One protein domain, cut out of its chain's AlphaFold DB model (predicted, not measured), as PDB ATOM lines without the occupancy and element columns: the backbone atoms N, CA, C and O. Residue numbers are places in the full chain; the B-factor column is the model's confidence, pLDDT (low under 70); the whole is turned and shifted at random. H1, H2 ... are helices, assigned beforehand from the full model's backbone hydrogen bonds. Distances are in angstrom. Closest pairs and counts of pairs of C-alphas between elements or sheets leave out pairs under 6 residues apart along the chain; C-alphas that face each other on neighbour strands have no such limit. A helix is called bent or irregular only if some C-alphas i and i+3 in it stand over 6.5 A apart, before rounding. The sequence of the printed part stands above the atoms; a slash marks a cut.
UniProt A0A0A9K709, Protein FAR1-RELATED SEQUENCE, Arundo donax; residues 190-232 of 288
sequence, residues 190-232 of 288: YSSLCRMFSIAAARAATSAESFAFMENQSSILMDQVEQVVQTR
ATOM      1  N   TYR A 190       3.286  -9.069  -9.391       82.94
ATOM      2  CA  TYR A 190       2.087  -9.485 -10.114       82.94
ATOM      3  C   TYR A 190       2.440 -10.179 -11.435       82.94
ATOM      4  O   TYR A 190       2.016 -11.306 -11.674       82.94
ATOM      5  N   SER A 191       3.291  -9.558 -12.262       73.31
ATOM      6  CA  SER A 191       3.714 -10.136 -13.541       73.31
ATOM      7  C   SER A 191       4.409 -11.495 -13.369       73.31
ATOM      8  O   SER A 191       4.122 -12.434 -14.117       73.31
ATOM      9  N   SER A 192       5.281 -11.629 -12.364       76.62
ATOM     10  CA  SER A 192       5.967 -12.889 -12.060       76.62
ATOM     11  C   SER A 192       4.993 -13.987 -11.623       76.62
ATOM     12  O   SER A 192       5.076 -15.109 -12.128       76.62
ATOM     13  N   LEU A 193       4.056 -13.663 -10.726       87.50
ATOM     14  CA  LEU A 193       3.036 -14.596 -10.241       87.50
ATOM     15  C   LEU A 193       2.116 -15.048 -11.375       87.50
ATOM     16  O   LEU A 193       1.936 -16.250 -11.554       87.50
ATOM     17  N   CYS A 194       1.613 -14.119 -12.197       83.25
ATOM     18  CA  CYS A 194       0.803 -14.456 -13.368       83.25
ATOM     19  C   CYS A 194       1.520 -15.466 -14.264       83.25
ATOM     20  O   CYS A 194       0.936 -16.481 -14.621       83.25
ATOM     21  N   ARG A 195       2.806 -15.246 -14.566       80.12
ATOM     22  CA  ARG A 195       3.583 -16.182 -15.389       80.12
ATOM     23  C   ARG A 195       3.681 -17.571 -14.753       80.12
ATOM     24  O   ARG A 195       3.502 -18.569 -15.445       80.12
ATOM     25  N   MET A 196       3.964 -17.644 -13.450       81.50
ATOM     26  CA  MET A 196       4.045 -18.916 -12.722       81.50
ATOM     27  C   MET A 196       2.716 -19.676 -12.757       81.50
ATOM     28  O   MET A 196       2.702 -20.854 -13.118       81.50
ATOM     29  N   PHE A 197       1.609 -19.000 -12.443       90.00
ATOM     30  CA  PHE A 197       0.281 -19.611 -12.449       90.00
ATOM     31  C   PHE A 197      -0.171 -20.007 -13.852       90.00
ATOM     32  O   PHE A 197      -0.721 -21.089 -14.015       90.00
ATOM     33  N   SER A 198       0.124 -19.209 -14.883       83.56
ATOM     34  CA  SER A 198      -0.178 -19.588 -16.268       83.56
ATOM     35  C   SER A 198       0.553 -20.868 -16.684       83.56
ATOM     36  O   SER A 198      -0.056 -21.744 -17.293       83.56
ATOM     37  N   ILE A 199       1.834 -21.020 -16.326       81.44
ATOM     38  CA  ILE A 199       2.599 -22.249 -16.607       81.44
ATOM     39  C   ILE A 199       2.007 -23.442 -15.848       81.44
ATOM     40  O   ILE A 199       1.885 -24.533 -16.409       81.44
ATOM     41  N   ALA A 200       1.657 -23.251 -14.575       86.25
ATOM     42  CA  ALA A 200       1.064 -24.290 -13.744       86.25
ATOM     43  C   ALA A 200      -0.298 -24.747 -14.299       86.25
ATOM     44  O   ALA A 200      -0.512 -25.946 -14.466       86.25
ATOM     45  N   ALA A 201      -1.165 -23.802 -14.674       89.06
ATOM     46  CA  ALA A 201      -2.464 -24.066 -15.286       89.06
ATOM     47  C   ALA A 201      -2.330 -24.805 -16.627       89.06
ATOM     48  O   ALA A 201      -3.007 -25.807 -16.844       89.06
ATOM     49  N   ALA A 202      -1.403 -24.375 -17.493       85.56
ATOM     50  CA  ALA A 202      -1.142 -25.045 -18.769       85.56
ATOM     51  C   ALA A 202      -0.718 -26.512 -18.588       85.56
ATOM     52  O   ALA A 202      -1.121 -27.371 -19.366       85.56
ATOM     53  N   ARG A 203       0.073 -26.814 -17.549       84.19
ATOM     54  CA  ARG A 203       0.467 -28.191 -17.211       84.19
ATOM     55  C   ARG A 203      -0.680 -28.987 -16.597       84.19
ATOM     56  O   ARG A 203      -0.847 -30.150 -16.927       84.19
ATOM     57  N   ALA A 204      -1.470 -28.379 -15.716       89.75
ATOM     58  CA  ALA A 204      -2.601 -29.050 -15.084       89.75
ATOM     59  C   ALA A 204      -3.675 -29.464 -16.103       89.75
ATOM     60  O   ALA A 204      -4.284 -30.518 -15.958       89.75
ATOM     61  N   ALA A 205      -3.849 -28.685 -17.174       89.25
ATOM     62  CA  ALA A 205      -4.822 -28.960 -18.228       89.25
ATOM     63  C   ALA A 205      -4.544 -30.240 -19.048       89.25
ATOM     64  O   ALA A 205      -5.404 -30.656 -19.821       89.25
ATOM     65  N   THR A 206      -3.376 -30.886 -18.910       85.81
ATOM     66  CA  THR A 206      -3.020 -32.059 -19.731       85.81
ATOM     67  C   THR A 206      -3.653 -33.374 -19.268       85.81
ATOM     68  O   THR A 206      -3.690 -34.325 -20.045       85.81
ATOM     69  N   SER A 207      -4.129 -33.474 -18.021       92.12
ATOM     70  CA  SER A 207      -4.857 -34.654 -17.531       92.12
ATOM     71  C   SER A 207      -5.942 -34.269 -16.527       92.12
ATOM     72  O   SER A 207      -5.779 -33.315 -15.771       92.12
ATOM     73  N   ALA A 208      -7.036 -35.036 -16.488       92.25
ATOM     74  CA  ALA A 208      -8.136 -34.795 -15.549       92.25
ATOM     75  C   ALA A 208      -7.672 -34.838 -14.082       92.25
ATOM     76  O   ALA A 208      -8.123 -34.044 -13.261       92.25
ATOM     77  N   GLU A 209      -6.723 -35.722 -13.770       93.38
ATOM     78  CA  GLU A 209      -6.116 -35.836 -12.441       93.38
ATOM     79  C   GLU A 209      -5.297 -34.589 -12.069       93.38
ATOM     80  O   GLU A 209      -5.478 -34.032 -10.987       93.38
ATOM     81  N   SER A 210      -4.443 -34.097 -12.978       91.25
ATOM     82  CA  SER A 210      -3.632 -32.893 -12.733       91.25
ATOM     83  C   SER A 210      -4.497 -31.636 -12.633       91.25
ATOM     84  O   SER A 210      -4.189 -30.739 -11.847       91.25
ATOM     85  N   PHE A 211      -5.589 -31.580 -13.402       93.88
ATOM     86  CA  PHE A 211      -6.585 -30.517 -13.333       93.88
ATOM     87  C   PHE A 211      -7.279 -30.495 -11.967       93.88
ATOM     88  O   PHE A 211      -7.225 -29.473 -11.287       93.88
ATOM     89  N   ALA A 212      -7.848 -31.625 -11.529       93.94
ATOM     90  CA  ALA A 212      -8.538 -31.725 -10.240       93.94
ATOM     91  C   ALA A 212      -7.600 -31.427  -9.059       93.94
ATOM     92  O   ALA A 212      -7.977 -30.751  -8.101       93.94
ATOM     93  N   PHE A 213      -6.343 -31.878  -9.145       94.44
ATOM     94  CA  PHE A 213      -5.311 -31.524  -8.175       94.44
ATOM     95  C   PHE A 213      -5.080 -30.006  -8.121       94.44
ATOM     96  O   PHE A 213      -5.106 -29.421  -7.036       94.44
ATOM     97  N   MET A 214      -4.877 -29.357  -9.273       94.44
ATOM     98  CA  MET A 214      -4.630 -27.913  -9.346       94.44
ATOM     99  C   MET A 214      -5.827 -27.097  -8.861       94.44
ATOM    100  O   MET A 214      -5.633 -26.108  -8.160       94.44
ATOM    101  N   GLU A 215      -7.049 -27.504  -9.199       92.62
ATOM    102  CA  GLU A 215      -8.284 -26.848  -8.762       92.62
ATOM    103  C   GLU A 215      -8.404 -26.861  -7.231       92.62
ATOM    104  O   GLU A 215      -8.539 -25.804  -6.609       92.62
ATOM    105  N   ASN A 216      -8.233 -28.033  -6.610       93.06
ATOM    106  CA  ASN A 216      -8.263 -28.171  -5.155       93.06
ATOM    107  C   ASN A 216      -7.164 -27.335  -4.470       93.06
ATOM    108  O   ASN A 216      -7.426 -26.617  -3.507       93.06
ATOM    109  N   GLN A 217      -5.929 -27.386  -4.985       93.75
ATOM    110  CA  GLN A 217      -4.820 -26.604  -4.425       93.75
ATOM    111  C   GLN A 217      -5.003 -25.094  -4.615       93.75
ATOM    112  O   GLN A 217      -4.624 -24.322  -3.735       93.75
ATOM    113  N   SER A 218      -5.596 -24.663  -5.730       92.81
ATOM    114  CA  SER A 218      -5.844 -23.244  -6.001       92.81
ATOM    115  C   SER A 218      -6.843 -22.655  -5.011       92.81
ATOM    116  O   SER A 218      -6.617 -21.551  -4.528       92.81
ATOM    117  N   SER A 219      -7.894 -23.403  -4.656       90.00
ATOM    118  CA  SER A 219      -8.868 -22.983  -3.641       90.00
ATOM    119  C   SER A 219      -8.194 -22.720  -2.286       90.00
ATOM    120  O   SER A 219      -8.287 -21.625  -1.738       90.00
ATOM    121  N   ILE A 220      -7.393 -23.683  -1.812       94.44
ATOM    122  CA  ILE A 220      -6.648 -23.568  -0.547       94.44
ATOM    123  C   ILE A 220      -5.679 -22.378  -0.581       94.44
ATOM    124  O   ILE A 220      -5.569 -21.626   0.387       94.44
ATOM    125  N   LEU A 221      -4.961 -22.201  -1.693       94.00
ATOM    126  CA  LEU A 221      -3.994 -21.120  -1.845       94.00
ATOM    127  C   LEU A 221      -4.662 -19.740  -1.828       94.00
ATOM    128  O   LEU A 221      -4.111 -18.816  -1.234       94.00
ATOM    129  N   MET A 222      -5.827 -19.592  -2.463       91.50
ATOM    130  CA  MET A 222      -6.571 -18.328  -2.477       91.50
ATOM    131  C   MET A 222      -7.005 -17.925  -1.063       91.50
ATOM    132  O   MET A 222      -6.736 -16.791  -0.665       91.50
ATOM    133  N   ASP A 223      -7.548 -18.863  -0.279       92.75
ATOM    134  CA  ASP A 223      -7.915 -18.627   1.125       92.75
ATOM    135  C   ASP A 223      -6.698 -18.215   1.968       92.75
ATOM    136  O   ASP A 223      -6.753 -17.269   2.756       92.75
ATOM    137  N   GLN A 224      -5.559 -18.893   1.787       92.38
ATOM    138  CA  GLN A 224      -4.317 -18.561   2.491       92.38
ATOM    139  C   GLN A 224      -3.790 -17.171   2.117       92.38
ATOM    140  O   GLN A 224      -3.338 -16.427   2.990       92.38
ATOM    141  N   VAL A 225      -3.838 -16.798   0.836       90.62
ATOM    142  CA  VAL A 225      -3.424 -15.464   0.381       90.62
ATOM    143  C   VAL A 225      -4.334 -14.395   0.976       90.62
ATOM    144  O   VAL A 225      -3.832 -13.374   1.447       90.62
ATOM    145  N   GLU A 226      -5.644 -14.628   1.012       90.25
ATOM    146  CA  GLU A 226      -6.594 -13.706   1.627       90.25
ATOM    147  C   GLU A 226      -6.313 -13.522   3.126       90.25
ATOM    148  O   GLU A 226      -6.225 -12.386   3.595       90.25
ATOM    149  N   GLN A 227      -6.031 -14.604   3.858       91.38
ATOM    150  CA  GLN A 227      -5.613 -14.526   5.262       91.38
ATOM    151  C   GLN A 227      -4.321 -13.718   5.445       91.38
ATOM    152  O   GLN A 227      -4.232 -12.892   6.354       91.38
ATOM    153  N   VAL A 228      -3.317 -13.905   4.583       88.88
ATOM    154  CA  VAL A 228      -2.054 -13.140   4.632       88.88
ATOM    155  C   VAL A 228      -2.283 -11.653   4.345       88.88
ATOM    156  O   VAL A 228      -1.662 -10.794   4.970       88.88
ATOM    157  N   VAL A 229      -3.189 -11.326   3.421       84.38
ATOM    158  CA  VAL A 229      -3.551  -9.933   3.119       84.38
ATOM    159  C   VAL A 229      -4.292  -9.293   4.295       84.38
ATOM    160  O   VAL A 229      -3.994  -8.152   4.644       84.38
ATOM    161  N   GLN A 230      -5.204 -10.028   4.936       78.62
ATOM    162  CA  GLN A 230      -6.001  -9.549   6.071       78.62
ATOM    163  C   GLN A 230      -5.207  -9.454   7.388       78.62
ATOM    164  O   GLN A 230      -5.533  -8.632   8.239       78.62
ATOM    165  N   THR A 231      -4.150 -10.254   7.566       76.88
ATOM    166  CA  THR A 231      -3.298 -10.248   8.776       76.88
ATOM    167  C   THR A 231      -2.171  -9.214   8.742       76.88
ATOM    168  O   THR A 231      -1.450  -9.057   9.731       76.88
ATOM    169  N   ARG A 232      -2.006  -8.470   7.640       56.03
ATOM    170  CA  ARG A 232      -1.009  -7.396   7.552       56.03
ATOM    171  C   ARG A 232      -1.432  -6.235   8.472       56.03
ATOM    172  O   ARG A 232      -2.517  -5.691   8.268       56.03
TER     173      ARG A 232
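Overview. This is residues 190 to 232 of the 288 residues of the protein "Protein FAR1-RELATED SEQUENCE" of Arundo donax (UniProt A0A0A9K709). A long helix, H2, and a shorter one, H1, fold back on each other as a narrow, open V, a helical hairpin that meets near the tight turn and spreads toward its two free ends. The far arms, residues 190 to 196 of H1 and residues 219 to 232, of which 219 to 230 belong to H2, stand free. The printed part has 43 residues with two named helices, H1 then H2, and no named strand; the class is all helix. The whole is loose, with a radius of gyration of the C-alphas of 12.0 A, and flat, spanning 37 by 22 by 5 A.

Along the chain. H2, the longest helix, holds residues 208 to 230 and measures 33.3 A from C-alpha 208 at (-8.136, -34.795, -15.549) to C-alpha 230 at (-6.001, -9.549, 6.071). H1 holds residues 190 to 204 and measures 20.7 A, beginning with C-alpha 190 at (2.087, -9.485, -10.114). Neither helix is bent.

Arrangement. H2 and H1 touch, with 7 pairs of C-alphas within 8 A. The closest C-alphas of the two are those of Phe 211 and Ala 204, 4.6 A apart. H2 touches H1 with residues 210 to 214 alone, and H1 touches H2 with residues 201 to 204 alone. They run opposite ways at a shallow tilt of 25 degrees, a helical hairpin, with centres 13.2 A apart. In H1 and H2 every O i to N i+4 pair is within hydrogen-bond range.

Size, cuts and confidence. The two C-alphas farthest apart are those of Ser 207 and Arg 232, at 37.2 A, while the C-alphas of Tyr 190 and Arg 232 are 18.1 A apart. The printed part has no cut, and the link from H1 to H2, 3 residues, is tight. The mean pLDDT of the printed part is 87.4, and residue 232 is under 70.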